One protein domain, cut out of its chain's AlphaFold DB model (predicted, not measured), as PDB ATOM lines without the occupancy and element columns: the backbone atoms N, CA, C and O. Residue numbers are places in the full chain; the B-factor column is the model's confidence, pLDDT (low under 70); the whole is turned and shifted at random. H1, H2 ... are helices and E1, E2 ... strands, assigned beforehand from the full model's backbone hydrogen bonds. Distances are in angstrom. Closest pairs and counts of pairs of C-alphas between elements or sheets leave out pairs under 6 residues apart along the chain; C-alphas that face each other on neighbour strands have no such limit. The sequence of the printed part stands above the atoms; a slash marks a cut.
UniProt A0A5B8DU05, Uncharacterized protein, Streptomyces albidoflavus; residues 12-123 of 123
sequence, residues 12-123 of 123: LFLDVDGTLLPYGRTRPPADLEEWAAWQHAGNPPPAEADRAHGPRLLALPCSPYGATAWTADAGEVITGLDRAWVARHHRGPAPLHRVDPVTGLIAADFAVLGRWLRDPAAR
ATOM      1  N   LEU A  12     267.881 263.667 216.057       75.12
ATOM      2  CA  LEU A  12     266.677 263.715 215.234       75.12
ATOM      3  C   LEU A  12     267.052 263.292 213.814       75.12
ATOM      4  O   LEU A  12     267.664 264.074 213.086       75.12
ATOM      5  N   PHE A  13     266.690 262.066 213.437       71.81
ATOM      6  CA  PHE A  13     266.776 261.615 212.048       71.81
ATOM      7  C   PHE A  13     265.669 262.294 211.250       71.81
ATOM      8  O   PHE A  13     264.492 262.173 211.594       71.81
ATOM      9  N   LEU A  14     266.062 263.027 210.216       71.38
ATOM     10  CA  LEU A  14     265.146 263.782 209.377       71.38
ATOM     11  C   LEU A  14     265.360 263.382 207.923       71.38
ATOM     12  O   LEU A  14     266.473 263.520 207.408       71.38
ATOM     13  N   ASP A  15     264.299 262.892 207.290       71.81
ATOM     14  CA  ASP A  15     264.273 262.754 205.841       71.81
ATOM     15  C   ASP A  15     264.321 264.152 205.214       71.81
ATOM     16  O   ASP A  15     263.727 265.104 205.727       71.81
ATOM     17  N   VAL A  16     265.103 264.321 204.159       65.75
ATOM     18  CA  VAL A  16     265.237 265.622 203.492       65.75
ATOM     19  C   VAL A  16     264.193 265.736 202.390       65.75
ATOM     20  O   VAL A  16     263.529 266.769 202.277       65.75
ATOM     21  N   ASP A  17     263.990 264.658 201.642       67.62
ATOM     22  CA  ASP A  17     263.120 264.625 200.475       67.62
ATOM     23  C   ASP A  17     261.693 264.270 200.923       67.62
ATOM     24  O   ASP A  17     261.490 263.448 201.810       67.62
ATOM     25  N   GLY A  18     260.680 264.989 200.438       66.19
ATOM     26  CA  GLY A  18     259.299 264.883 200.931       66.19
ATOM     27  C   GLY A  18     259.059 265.522 202.311       66.19
ATOM     28  O   GLY A  18     257.992 266.070 202.558       66.19
ATOM     29  N   THR A  19     260.040 265.544 203.216       72.50
ATOM     30  CA  THR A  19     259.861 266.095 204.576       72.50
ATOM     31  C   THR A  19     260.303 267.560 204.701       72.50
ATOM     32  O   THR A  19     259.514 268.414 205.116       72.50
ATOM     33  N   LEU A  20     261.557 267.879 204.359       70.19
ATOM     34  CA  LEU A  20     262.049 269.267 204.308       70.19
ATOM     35  C   LEU A  20     261.786 269.919 202.955       70.19
ATOM     36  O   LEU A  20     261.549 271.126 202.885       70.19
ATOM     37  N   LEU A  21     261.852 269.107 201.906       71.31
ATOM     38  CA  LEU A  21     261.567 269.461 200.528       71.31
ATOM     39  C   LEU A  21     260.275 268.740 200.128       71.31
ATOM     40  O   LEU A  21     260.354 267.662 199.537       71.31
ATOM     41  N   PRO A  22     259.097 269.268 200.506       68.56
ATOM     42  CA  PRO A  22     257.835 268.611 200.198       68.56
ATOM     43  C   PRO A  22     257.685 268.411 198.693       68.56
ATOM     44  O   PRO A  22     258.087 269.265 197.900       68.56
ATOM     45  N   TYR A  23     257.054 267.303 198.300       68.31
ATOM     46  CA  TYR A  23     256.669 267.102 196.899       68.31
ATOM     47  C   TYR A  23     255.539 268.057 196.480       68.31
ATOM     48  O   TYR A  23     255.253 268.214 195.289       68.31
ATOM     49  N   GLY A  24     254.893 268.722 197.439       67.75
ATOM     50  CA  GLY A  24     253.882 269.726 197.162       67.75
ATOM     51  C   GLY A  24     252.616 269.112 196.592       67.75
ATOM     52  O   GLY A  24     252.107 268.112 197.081       67.75
ATOM     53  N   ARG A  25     252.097 269.695 195.505       58.69
ATOM     54  CA  ARG A  25     251.002 269.084 194.721       58.69
ATOM     55  C   ARG A  25     251.472 267.998 193.755       58.69
ATOM     56  O   ARG A  25     250.635 267.386 193.089       58.69
ATOM     57  N   THR A  26     252.780 267.806 193.620       63.12
ATOM     58  CA  THR A  26     253.346 266.796 192.728       63.12
ATOM     59  C   THR A  26     253.574 265.489 193.474       63.12
ATOM     60  O   THR A  26     253.719 265.469 194.692       63.12
ATOM     61  N   ARG A  27     253.520 264.370 192.746       73.62
ATOM     62  CA  ARG A  27     253.760 263.049 193.332       73.62
ATOM     63  C   ARG A  27     255.261 262.840 193.580       73.62
ATOM     64  O   ARG A  27     256.057 263.389 192.813       73.62
ATOM     65  N   PRO A  28     255.644 262.010 194.566       69.44
ATOM     66  CA  PRO A  28     257.013 261.520 194.669       69.44
ATOM     67  C   PRO A  28     257.473 260.858 193.356       69.44
ATOM     68  O   PRO A  28     256.647 260.227 192.681       69.44
ATOM     69  N   PRO A  29     258.768 260.967 192.999       74.31
ATOM     70  CA  PRO A  29     259.336 260.231 191.876       74.31
ATOM     71  C   PRO A  29     259.120 258.722 192.051       74.31
ATOM     72  O   PRO A  29     259.400 258.164 193.116       74.31
ATOM     73  N   ALA A  30     258.608 258.061 191.016       74.81
ATOM     74  CA  ALA A  30     258.201 256.658 191.084       74.81
ATOM     75  C   ALA A  30     259.345 255.671 190.807       74.81
ATOM     76  O   ALA A  30     259.248 254.502 191.181       74.81
ATOM     77  N   ASP A  31     260.421 256.121 190.158       75.38
ATOM     78  CA  ASP A  31     261.567 255.290 189.792       75.38
ATOM     79  C   ASP A  31     262.899 256.058 189.844       75.38
ATOM     80  O   ASP A  31     262.949 257.263 190.089       75.38
ATOM     81  N   LEU A  32     264.002 255.329 189.644       73.19
ATOM     82  CA  LEU A  32     265.360 255.870 189.734       73.19
ATOM     83  C   LEU A  32     265.657 256.955 188.688       73.19
ATOM     84  O   LEU A  32     266.506 257.809 188.937       73.19
ATOM     85  N   GLU A  33     264.992 256.923 187.532       79.94
ATOM     86  CA  GLU A  33     265.202 257.896 186.460       79.94
ATOM     87  C   GLU A  33     264.506 259.219 186.797       79.94
ATOM     88  O   GLU A  33     265.136 260.278 186.744       79.94
ATOM     89  N   GLU A  34     263.252 259.157 187.256       76.00
ATOM     90  CA  GLU A  34     262.535 260.316 187.792       76.00
ATOM     91  C   GLU A  34     263.278 260.912 189.004       76.00
ATOM     92  O   GLU A  34     263.409 262.134 189.122       76.00
ATOM     93  N   TRP A  35     263.835 260.060 189.873       73.50
ATOM     94  CA  TRP A  35     264.672 260.483 191.003       73.50
ATOM     95  C   TRP A  35     265.935 261.230 190.556       73.50
ATOM     96  O   TRP A  35     266.248 262.292 191.098       73.50
ATOM     97  N   ALA A  36     266.653 260.718 189.554       74.25
ATOM     98  CA  ALA A  36     267.857 261.364 189.032       74.25
ATOM     99  C   ALA A  36     267.549 262.728 188.391       74.25
ATOM    100  O   ALA A  36     268.310 263.684 188.562       74.25
ATOM    101  N   ALA A  37     266.413 262.844 187.696       72.50
ATOM    102  CA  ALA A  37     265.951 264.109 187.134       72.50
ATOM    103  C   ALA A  37     265.616 265.141 188.227       72.50
ATOM    104  O   ALA A  37     265.944 266.321 188.082       72.50
ATOM    105  N   TRP A  38     265.028 264.704 189.345       68.56
ATOM    106  CA  TRP A  38     264.692 265.568 190.482       68.56
ATOM    107  C   TRP A  38     265.931 266.075 191.244       68.56
ATOM    108  O   TRP A  38     265.948 267.202 191.734       68.56
ATOM    109  N   GLN A  39     267.015 265.302 191.286       67.25
ATOM    110  CA  GLN A  39     268.280 265.724 191.908       67.25
ATOM    111  C   GLN A  39     269.128 266.652 191.020       67.25
ATOM    112  O   GLN A  39     270.178 267.146 191.442       67.25
ATOM    113  N   HIS A  40     268.708 266.896 189.778       67.94
ATOM    114  CA  HIS A  40     269.491 267.670 188.828       67.94
ATOM    115  C   HIS A  40     269.520 269.157 189.221       67.94
ATOM    116  O   HIS A  40     268.489 269.751 189.505       67.94
ATOM    117  N   ALA A  41     270.688 269.806 189.162       56.97
ATOM    118  CA  ALA A  41     270.856 271.228 189.512       56.97
ATOM    119  C   ALA A  41     269.988 272.227 188.705       56.97
ATOM    120  O   ALA A  41     269.913 273.398 189.070       56.97
ATOM    121  N   GLY A  42     269.369 271.783 187.603       61.91
ATOM    122  CA  GLY A  42     268.389 272.549 186.823       61.91
ATOM    123  C   GLY A  42     266.931 272.340 187.253       61.91
ATOM    124  O   GLY A  42     266.054 273.010 186.711       61.91
ATOM    125  N   ASN A  43     266.664 271.436 188.205       57.34
ATOM    126  CA  ASN A  43     265.366 271.318 188.860       57.34
ATOM    127  C   ASN A  43     265.065 272.672 189.524       57.34
ATOM    128  O   ASN A  43     265.943 273.190 190.229       57.34
ATOM    129  N   PRO A  44     263.899 273.304 189.276       53.66
ATOM    130  CA  PRO A  44     263.533 274.516 189.993       53.66
ATOM    131  C   PRO A  44     263.774 274.302 191.492       53.66
ATOM    132  O   PRO A  44     263.413 273.243 192.012       53.66
ATOM    133  N   PRO A  45     264.416 275.263 192.193       52.50
ATOM    134  CA  PRO A  45     264.622 275.124 193.626       52.50
ATOM    135  C   PRO A  45     263.267 274.806 194.257       52.50
ATOM    136  O   PRO A  45     262.268 275.344 193.765       52.50
ATOM    137  N   PRO A  46     263.201 273.984 195.317       55.81
ATOM    138  CA  PRO A  46     261.950 273.716 196.005       55.81
ATOM    139  C   PRO A  46     261.472 275.039 196.609       55.81
ATOM    140  O   PRO A  46     261.804 275.400 197.735       55.81
ATOM    141  N   ALA A  47     260.747 275.828 195.819       53.12
ATOM    142  CA  ALA A  47     260.209 277.122 196.207       53.12
ATOM    143  C   ALA A  47     259.182 276.951 197.337       53.12
ATOM    144  O   ALA A  47     258.841 277.917 198.013       53.12
ATOM    145  N   GLU A  48     258.740 275.711 197.547       59.88
ATOM    146  CA  GLU A  48     257.830 275.264 198.590       59.88
ATOM    147  C   GLU A  48     258.519 274.969 199.932       59.88
ATOM    148  O   GLU A  48     257.838 274.887 200.951       59.88
ATOM    149  N   ALA A  49     259.852 274.843 199.978       66.62
ATOM    150  CA  ALA A  49     260.550 274.631 201.242       66.62
ATOM    151  C   ALA A  49     260.490 275.902 202.106       66.62
ATOM    152  O   ALA A  49     261.099 276.932 201.787       66.62
ATOM    153  N   ASP A  50     259.769 275.833 203.228       73.38
ATOM    154  CA  ASP A  50     259.676 276.946 204.171       73.38
ATOM    155  C   ASP A  50     261.022 277.164 204.880       73.38
ATOM    156  O   ASP A  50     261.487 276.363 205.698       73.38
ATOM    157  N   ARG A  51     261.648 278.310 204.599       77.19
ATOM    158  CA  ARG A  51     262.921 278.711 205.216       77.19
ATOM    159  C   ARG A  51     262.821 278.863 206.736       77.19
ATOM    160  O   ARG A  51     263.843 278.763 207.415       77.19
ATOM    161  N   ALA A  52     261.624 279.070 207.289       81.75
ATOM    162  CA  ALA A  52     261.407 279.138 208.729       81.75
ATOM    163  C   ALA A  52     261.658 277.795 209.442       81.75
ATOM    164  O   ALA A  52     261.868 277.786 210.658       81.75
ATOM    165  N   HIS A  53     261.698 276.666 208.721       82.56
ATOM    166  CA  HIS A  53     262.019 275.362 209.303       82.56
ATOM    167  C   HIS A  53     263.437 275.299 209.876       82.56
ATOM    168  O   HIS A  53     263.622 274.734 210.951       82.56
ATOM    169  N   GLY A  54     264.419 275.934 209.226       78.12
ATOM    170  CA  GLY A  54     265.817 275.916 209.669       78.12
ATOM    171  C   GLY A  54     265.995 276.422 211.109       78.12
ATOM    172  O   GLY A  54     266.415 275.653 211.975       78.12
ATOM    173  N   PRO A  55     265.610 277.677 211.414       83.44
ATOM    174  CA  PRO A  55     265.663 278.201 212.779       83.44
ATOM    175  C   PRO A  55     264.853 277.380 213.793       83.44
ATOM    176  O   PRO A  55     265.278 277.235 214.937       83.44
ATOM    177  N   ARG A  56     263.704 276.814 213.394       83.12
ATOM    178  CA  ARG A  56     262.861 276.001 214.289       83.12
ATOM    179  C   ARG A  56     263.500 274.658 214.634       83.12
ATOM    180  O   ARG A  56     263.385 274.233 215.779       83.12
ATOM    181  N   LEU A  57     264.180 274.016 213.685       81.69
ATOM    182  CA  LEU A  57     264.924 272.775 213.915       81.69
ATOM    183  C   LEU A  57     266.154 273.013 214.792       81.69
ATOM    184  O   LEU A  57     266.395 272.244 215.715       81.69
ATOM    185  N   LEU A  58     266.883 274.108 214.561       83.00
ATOM    186  CA  LEU A  58     268.045 274.485 215.376       83.00
ATOM    187  C   LEU A  58     267.678 274.891 216.813       83.00
ATOM    188  O   LEU A  58     268.525 274.832 217.699       83.00
ATOM    189  N   ALA A  59     266.429 275.300 217.056       85.94
ATOM    190  CA  ALA A  59     265.927 275.612 218.392       85.94
ATOM    191  C   ALA A  59     265.524 274.366 219.206       85.94
ATOM    192  O   ALA A  59     265.254 274.480 220.405       85.94
ATOM    193  N   LEU A  60     265.449 273.184 218.583       83.38
ATOM    194  CA  LEU A  60     265.190 271.940 219.301       83.38
ATOM    195  C   LEU A  60     266.450 271.522 220.083       83.38
ATOM    196  O   LEU A  60     267.560 271.670 219.578       83.38
ATOM    197  N   PRO A  61     266.321 270.968 221.303       81.75
ATOM    198  CA  PRO A  61     267.459 270.533 222.120       81.75
ATOM    199  C   PRO A  61     268.049 269.190 221.634       81.75
ATOM    200  O   PRO A  61     268.287 268.279 222.427       81.75
ATOM    201  N   CYS A  62     268.241 269.047 220.325       77.12
ATOM    202  CA  CYS A  62     268.737 267.856 219.641       77.12
ATOM    203  C   CYS A  62     269.644 268.262 218.476       77.12
ATOM    204  O   CYS A  62     269.477 269.341 217.909       77.12
ATOM    205  N   SER A  63     270.565 267.385 218.072       73.88
ATOM    206  CA  SER A  63     271.285 267.591 216.812       73.88
ATOM    207  C   SER A  63     270.468 266.971 215.675       73.88
ATOM    208  O   SER A  63     270.202 265.764 215.726       73.88
ATOM    209  N   PRO A  64     270.062 267.744 214.652       70.56
ATOM    210  CA  PRO A  64     269.475 267.159 213.458       70.56
ATOM    211  C   PRO A  64     270.541 266.340 212.723       70.56
ATOM    212  O   PRO A  64     271.698 266.754 212.614       70.56
ATOM    213  N   TYR A  65     270.144 265.175 212.228       67.75
ATOM    214  CA  TYR A  65     270.958 264.327 211.372       67.75
ATOM    215  C   TYR A  65     270.146 263.995 210.121       67.75
ATOM    216  O   TYR A  65     269.047 263.444 210.217       67.75
ATOM    217  N   GLY A  66     270.669 264.360 208.950       64.50
ATOM    218  CA  GLY A  66     270.033 264.027 207.679       64.50
ATOM    219  C   GLY A  66     270.054 262.517 207.472       64.50
ATOM    220  O   GLY A  66     271.125 261.911 207.442       64.50
ATOM    221  N   ALA A  67     268.878 261.916 207.348       57.16
ATOM    222  CA  ALA A  67     268.715 260.507 207.044       57.16
ATOM    223  C   ALA A  67     268.229 260.402 205.600       57.16
ATOM    224  O   ALA A  67     267.066 260.658 205.328       57.16
ATOM    225  N   THR A  68     269.107 260.050 204.663       51.41
ATOM    226  CA  THR A  68     268.654 259.658 203.324       51.41
ATOM    227  C   THR A  68     268.277 258.183 203.406       51.41
ATOM    228  O   THR A  68     269.145 257.310 203.406       51.41
ATOM    229  N   ALA A  69     266.993 257.880 203.598       53.28
ATOM    230  CA  ALA A  69     266.515 256.503 203.548       53.28
ATOM    231  C   ALA A  69     266.106 256.185 202.106       53.28
ATOM    232  O   ALA A  69     265.180 256.763 201.550       53.28
ATOM    233  N   TRP A  70     266.865 255.291 201.479       54.81
ATOM    234  CA  TRP A  70     266.743 254.944 200.070       54.81
ATOM    235  C   TRP A  70     265.605 253.942 199.862       54.81
ATOM    236  O   TRP A  70     265.687 252.827 200.373       54.81
ATOM    237  N   THR A  71     264.569 254.361 199.126       51.25
ATOM    238  CA  THR A  71     263.563 253.632 198.306       51.25
ATOM    239  C   THR A  71     262.247 254.424 198.332       51.25
ATOM    240  O   THR A  71     261.945 255.062 199.335       51.25
ATOM    241  N   ALA A  72     261.455 254.398 197.252       56.62
ATOM    242  CA  ALA A  72     260.192 255.152 197.159       56.62
ATOM    243  C   ALA A  72     259.198 254.839 198.303       56.62
ATOM    244  O   ALA A  72     258.415 255.699 198.692       56.62
ATOM    245  N   ASP A  73     259.285 253.643 198.891       53.59
ATOM    246  CA  ASP A  73     258.414 253.202 199.986       53.59
ATOM    247  C   ASP A  73     258.885 253.672 201.378       53.59
ATOM    248  O   ASP A  73     258.115 253.625 202.341       53.59
ATOM    249  N   ALA A  74     260.136 254.131 201.514       55.12
ATOM    250  CA  ALA A  74     260.725 254.505 202.803       55.12
ATOM    251  C   ALA A  74     260.068 255.753 203.427       55.12
ATOM    252  O   ALA A  74     259.991 255.862 204.650       55.12
ATOM    253  N   GLY A  75     259.537 256.663 202.601       59.38
ATOM    254  CA  GLY A  75     258.769 257.832 203.054       59.38
ATOM    255  C   GLY A  75     257.301 257.523 203.394       59.38
ATOM    256  O   GLY A  75     256.614 258.316 204.050       59.38
ATOM    257  N   GLU A  76     256.797 256.356 202.982       63.84
ATOM    258  CA  GLU A  76     255.377 256.020 203.097       63.84
ATOM    259  C   GLU A  76     255.004 255.361 204.423       63.84
ATOM    260  O   GLU A  76     253.863 255.464 204.871       63.84
ATOM    261  N   VAL A  77     255.931 254.694 205.107       61.91
ATOM    262  CA  VAL A  77     255.632 254.023 206.378       61.91
ATOM    263  C   VAL A  77     256.864 253.916 207.267       61.91
ATOM    264  O   VAL A  77     257.936 253.534 206.823       61.91
ATOM    265  N   ILE A  78     256.684 254.146 208.573       70.50
ATOM    266  CA  ILE A  78     257.670 253.711 209.572       70.50
ATOM    267  C   ILE A  78     257.443 252.222 209.831       70.50
ATOM    268  O   ILE A  78     256.457 251.833 210.467       70.50
ATOM    269  N   THR A  79     258.370 251.390 209.380       73.75
ATOM    270  CA  THR A  79     258.308 249.934 209.503       73.75
ATOM    271  C   THR A  79     259.041 249.419 210.748       73.75
ATOM    272  O   THR A  79     259.718 250.144 211.485       73.75
ATOM    273  N   GLY A  80     258.916 248.113 211.004       69.75
ATOM    274  CA  GLY A  80     259.720 247.434 212.023       69.75
ATOM    275  C   GLY A  80     261.221 247.427 211.705       69.75
ATOM    276  O   GLY A  80     262.030 247.408 212.633       69.75
ATOM    277  N   LEU A  81     261.601 247.488 210.422       68.19
ATOM    278  CA  LEU A  81     263.000 247.529 209.999       68.19
ATOM    279  C   LEU A  81     263.654 248.857 210.391       68.19
ATOM    280  O   LEU A  81     264.764 248.844 210.918       68.19
ATOM    281  N   ASP A  82     262.936 249.971 210.241       69.19
ATOM    282  CA  ASP A  82     263.403 251.305 210.645       69.19
ATOM    283  C   ASP A  82     263.663 251.354 212.151       69.19
ATOM    284  O   ASP A  82     264.727 251.771 212.611       69.19
ATOM    285  N   ARG A  83     262.726 250.813 212.938       74.62
ATOM    286  CA  ARG A  83     262.860 250.699 214.399       74.62
ATOM    287  C   ARG A  83     264.058 249.840 214.799       74.62
ATOM    288  O   ARG A  83     264.805 250.221 215.698       74.62
ATOM    289  N   ALA A  84     264.256 248.702 214.137       72.69
ATOM    290  CA  ALA A  84     265.371 247.800 214.413       72.69
ATOM    291  C   ALA A  84     266.726 248.402 214.005       72.69
ATOM    292  O   ALA A  84     267.721 248.220 214.711       72.69
ATOM    293  N   TRP A  85     266.777 249.131 212.887       74.75
ATOM    294  CA  TRP A  85     267.977 249.836 212.450       74.75
ATOM    295  C   TRP A  85     268.350 250.933 213.446       74.75
ATOM    296  O   TRP A  85     269.489 250.965 213.911       74.75
ATOM    297  N   VAL A  86     267.386 251.763 213.850       72.75
ATOM    298  CA  VAL A  86     267.605 252.842 214.820       72.75
ATOM    299  C   VAL A  86     268.043 252.287 216.172       72.75
ATOM    300  O   VAL A  86     269.063 252.727 216.693       72.75
ATOM    301  N   ALA A  87     267.371 251.261 216.698       75.00
ATOM    302  CA  ALA A  87     267.751 250.631 217.966       75.00
ATOM    303  C   ALA A  87     269.168 250.026 217.944       75.00
ATOM    304  O   ALA A  87     269.844 249.970 218.969       75.00
ATOM    305  N   ARG A  88     269.634 249.566 216.775       77.31
ATOM    306  CA  ARG A  88     270.973 248.983 216.620       77.31
ATOM    307  C   ARG A  88     272.080 250.030 216.498       77.31
ATOM    308  O   ARG A  88     273.201 249.756 216.927       77.31
ATOM    309  N   HIS A  89     271.789 251.199 215.932       71.50
ATOM    310  CA  HIS A  89     272.791 252.241 215.667       71.50
ATOM    311  C   HIS A  89     272.730 253.417 216.650       71.50
ATOM    312  O   HIS A  89     273.709 254.148 216.783       71.50
ATOM    313  N   HIS A  90     271.627 253.576 217.382       69.38
ATOM    314  CA  HIS A  90     271.432 254.637 218.359       69.38
ATOM    315  C   HIS A  90     271.125 254.049 219.741       69.38
ATOM    316  O   HIS A  90     270.132 253.354 219.934       69.38
ATOM    317  N   ARG A  91     271.999 254.321 220.718       69.00
ATOM    318  CA  ARG A  91     271.876 253.801 222.096       69.00
ATOM    319  C   ARG A  91     270.987 254.653 223.002       69.00
ATOM    320  O   ARG A  91     270.665 254.221 224.102       69.00
ATOM    321  N   GLY A  92     270.640 255.858 222.561       69.06
ATOM    322  CA  GLY A  92     269.680 256.718 223.238       69.06
ATOM    323  C   GLY A  92     268.275 256.579 222.645       69.06
ATOM    324  O   GLY A  92     268.091 255.951 221.600       69.06
ATOM    325  N   PRO A  93     267.279 257.204 223.266       68.38
ATOM    326  CA  PRO A  93     265.950 257.327 222.688       68.38
ATOM    327  C   PRO A  93     265.971 258.007 221.325       68.38
ATOM    328  O   PRO A  93     266.586 259.055 221.129       68.38
ATOM    329  N   ALA A  94     265.266 257.374 220.398       71.56
ATOM    330  CA  ALA A  94     265.125 257.796 219.016       71.56
ATOM    331  C   ALA A  94     263.734 257.362 218.512       71.56
ATOM    332  O   ALA A  94     263.602 256.371 217.791       71.56
ATOM    333  N   PRO A  95     262.653 258.018 218.969       72.00
ATOM    334  CA  PRO A  95     261.342 257.826 218.398       72.00
ATOM    335  C   PRO A  95     261.339 258.299 216.955       72.00
ATOM    336  O   PRO A  95     262.054 259.213 216.546       72.00
ATOM    337  N   LEU A  96     260.474 257.643 216.206       76.38
ATOM    338  CA  LEU A  96     260.297 257.878 214.794       76.38
ATOM    339  C   LEU A  96     258.994 258.641 214.626       76.38
ATOM    340  O   LEU A  96     257.941 258.184 215.083       76.38
ATOM    341  N   HIS A  97     259.091 259.809 214.005       81.25
ATOM    342  CA  HIS A  97     257.960 260.646 213.644       81.25
ATOM    343  C   HIS A  97     257.857 260.660 212.125       81.25
ATOM    344  O   HIS A  97     258.828 261.007 211.456       81.25
ATOM    345  N   ARG A  98     256.709 260.243 211.586       79.75
ATOM    346  CA  ARG A  98     256.465 260.298 210.145       79.75
ATOM    347  C   ARG A  98     255.945 261.685 209.815       79.75
ATOM    348  O   ARG A  98     255.001 262.149 210.450       79.75
ATOM    349  N   VAL A  99     256.531 262.288 208.794       79.06
ATOM    350  CA  VAL A  99     256.014 263.493 208.156       79.06
ATOM    351  C   VAL A  99     255.342 263.072 206.855       79.06
ATOM    352  O   VAL A  99     255.825 262.168 206.176       79.06
ATOM    353  N   ASP A 100     254.193 263.668 206.549       76.62
ATOM    354  CA  ASP A 100     253.537 263.458 205.262       76.62
ATOM    355  C   ASP A 100     254.416 264.083 204.164       76.62
ATOM    356  O   ASP A 100     254.662 265.294 204.207       76.62
ATOM    357  N   PRO A 101     254.900 263.292 203.192       71.75
ATOM    358  CA  PRO A 101     255.835 263.782 202.190       71.75
ATOM    359  C   PRO A 101     255.214 264.786 201.194       71.75
ATOM    360  O   PRO A 101     255.922 265.494 200.474       71.75
ATOM    361  N   VAL A 102     253.881 264.856 201.132       74.50
ATOM    362  CA  VAL A 102     253.134 265.804 200.295       74.50
ATOM    363  C   VAL A 102     253.145 267.188 200.938       74.50
ATOM    364  O   VAL A 102     253.375 268.189 200.262       74.50
ATOM    365  N   THR A 103     252.913 267.261 202.250       77.38
ATOM    366  CA  THR A 103     252.828 268.542 202.968       77.38
ATOM    367  C   THR A 103     254.153 268.991 203.571       77.38
ATOM    368  O   THR A 103     254.311 270.177 203.855       77.38
ATOM    369  N   GLY A 104     255.086 268.063 203.787       76.94
ATOM    370  CA  GLY A 104     256.316 268.309 204.530       76.94
ATOM    371  C   GLY A 104     256.055 268.652 205.998       76.94
ATOM    372  O   GLY A 104     254.942 268.493 206.508       76.94
ATOM    373  N   LEU A 105     257.104 269.112 206.689       84.31
ATOM    374  CA  LEU A 105     257.019 269.532 208.089       84.31
ATOM    375  C   LEU A 105     256.018 270.679 208.260       84.31
ATOM    376  O   LEU A 105     256.128 271.722 207.622       84.31
ATOM    377  N   ILE A 106     255.101 270.528 209.210       86.88
ATOM    378  CA  ILE A 106     254.149 271.563 209.605       86.88
ATOM    379  C   ILE A 106     254.249 271.875 211.099       86.88
ATOM    380  O   ILE A 106     254.914 271.200 211.888       86.88
ATOM    381  N   ALA A 107     253.549 272.925 211.538       88.06
ATOM    382  CA  ALA A 107     253.559 273.358 212.936       88.06
ATOM    383  C   ALA A 107     253.163 272.247 213.930       88.06
ATOM    384  O   ALA A 107     253.677 272.229 215.051       88.06
ATOM    385  N   ALA A 108     252.283 271.327 213.521       88.44
ATOM    386  CA  ALA A 108     251.885 270.178 214.329       88.44
ATOM    387  C   ALA A 108     253.060 269.220 214.590       88.44
ATOM    388  O   ALA A 108     253.240 268.783 215.727       88.44
ATOM    389  N   ASP A 109     253.916 268.972 213.596       88.31
ATOM    390  CA  ASP A 109     255.092 268.107 213.747       88.31
ATOM    391  C   ASP A 109     256.086 268.700 214.741       88.31
ATOM    392  O   ASP A 109     256.545 268.021 215.657       88.31
ATOM    393  N   PHE A 110     256.344 270.010 214.654       87.19
ATOM    394  CA  PHE A 110     257.187 270.702 215.632       87.19
ATOM    395  C   PHE A 110     256.634 270.606 217.060       87.19
ATOM    396  O   PHE A 110     257.408 270.534 218.019       87.19
ATOM    397  N   ALA A 111     255.308 270.590 217.229       89.31
ATOM    398  CA  ALA A 111     254.694 270.402 218.540       89.31
ATOM    399  C   ALA A 111     254.910 268.974 219.072       89.31
ATOM    400  O   ALA A 111     255.242 268.815 220.252       89.31
ATOM    401  N   VAL A 112     254.787 267.954 218.213       87.50
ATOM    402  CA  VAL A 112     255.064 266.546 218.552       87.50
ATOM    403  C   VAL A 112     256.533 266.357 218.932       87.50
ATOM    404  O   VAL A 112     256.818 265.873 220.031       87.50
ATOM    405  N   LEU A 113     257.459 266.820 218.087       84.94
ATOM    406  CA  LEU A 113     258.902 266.759 218.334       84.94
ATOM    407  C   LEU A 113     259.278 267.498 219.624       84.94
ATOM    408  O   LEU A 113     259.993 266.966 220.469       84.94
ATOM    409  N   GLY A 114     258.735 268.700 219.831       85.75
ATOM    410  CA  GLY A 114     258.975 269.476 221.043       85.75
ATOM    411  C   GLY A 114     258.439 268.803 222.310       85.75
ATOM    412  O   GLY A 114     259.068 268.903 223.361       85.75
ATOM    413  N   ARG A 115     257.289 268.116 222.242       86.62
ATOM    414  CA  ARG A 115     256.759 267.338 223.372       86.62
ATOM    415  C   ARG A 115     257.674 266.165 223.693       86.62
ATOM    416  O   ARG A 115     258.016 265.994 224.859       86.62
ATOM    417  N   TRP A 116     258.090 265.410 222.679       82.19
ATOM    418  CA  TRP A 116     259.009 264.293 222.856       82.19
ATOM    419  C   TRP A 116     260.313 264.744 223.526       82.19
ATOM    420  O   TRP A 116     260.688 264.235 224.579       82.19
ATOM    421  N   LEU A 117     260.941 265.784 222.981       79.75
ATOM    422  CA  LEU A 117     262.199 266.320 223.491       79.75
ATOM    423  C   LEU A 117     262.082 266.985 224.867       79.75
ATOM    424  O   LEU A 117     263.103 267.333 225.450       79.75
ATOM    425  N   ARG A 118     260.870 267.191 225.396       81.75
ATOM    426  CA  ARG A 118     260.639 267.657 226.771       81.75
ATOM    427  C   ARG A 118     260.288 266.528 227.732       81.75
ATOM    428  O   ARG A 118     260.523 266.698 228.924       81.75
ATOM    429  N   ASP A 119     259.820 265.384 227.250       76.62
ATOM    430  CA  ASP A 119     259.468 264.238 228.086       76.62
ATOM    431  C   ASP A 119     260.737 263.465 228.510       76.62
ATOM    432  O   ASP A 119     261.451 262.949 227.650       76.62
ATOM    433  N   PRO A 120     261.077 263.409 229.812       63.44
ATOM    434  CA  PRO A 120     262.225 262.648 230.301       63.44
ATOM    435  C   PRO A 120     262.042 261.133 230.188       63.44
ATOM    436  O   PRO A 120     263.035 260.428 230.129       63.44
ATOM    437  N   ALA A 121     260.806 260.618 230.162       60.78
ATOM    438  CA  ALA A 121     260.547 259.182 230.012       60.78
ATOM    439  C   ALA A 121     260.711 258.707 228.560       60.78
ATOM    440  O   ALA A 121     260.780 257.509 228.290       60.78
ATOM    441  N   ALA A 122     260.763 259.659 227.629       57.19
ATOM    442  CA  ALA A 122     261.042 259.424 226.226       57.19
ATOM    443  C   ALA A 122     262.477 259.834 225.838       57.19
ATOM    444  O   ALA A 122     262.799 259.779 224.651       57.19
ATOM    445  N   ARG A 123     263.307 260.254 226.811       56.59
ATOM    446  CA  ARG A 123     264.719 260.651 226.677       56.59
ATOM    447  C   ARG A 123     265.658 259.741 227.478       56.59
ATOM    448  O   ARG A 123     266.874 259.778 227.188       56.59
TER     449      ARG A 123
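This is residues 12 to 123 of the 123 residues of an uncharacterized protein of Streptomyces albidoflavus (UniProt A0A5B8DU05). Little regular structure: loops surround two parallel strands, E1 and E2, with H2 and H4 to one side, H3 opposite and H1 far out. Of 112 printed residues 41 are in named elements, mostly helix: E1, residues 12 to 14, H1, 32 to 38, H2, 53 to 58, E2, 62 to 66, H3, 80 to 89, H4, 107 to 116. The whole is compact, radius of gyration of the C-alphas 14.8 A, spans 44 by 31 by 20 A.

N 14 of E1 and O 65 of E2, 3.0 A apart, are within hydrogen-bond range. With H1 and H2 between, these parallel strands form a strand-helix-strand unit, its crossover right-handed. H2 and H4 are close but not clearly touching, C-alphas 56 and 110 closest at 7.9 A. H3 touches no helix. Every helix O i to N i+4 pair is within hydrogen-bond range.

E1 begins at C-alpha 12 (266.677, 263.715, 215.234); H4, 14.5 A long, ends at C-alpha 116 (259.009, 264.293, 222.856).

The printed part has no cut; link H2 to E2 is tight, the others long. Residues 38 to 49 are among 45 under pLDDT 70.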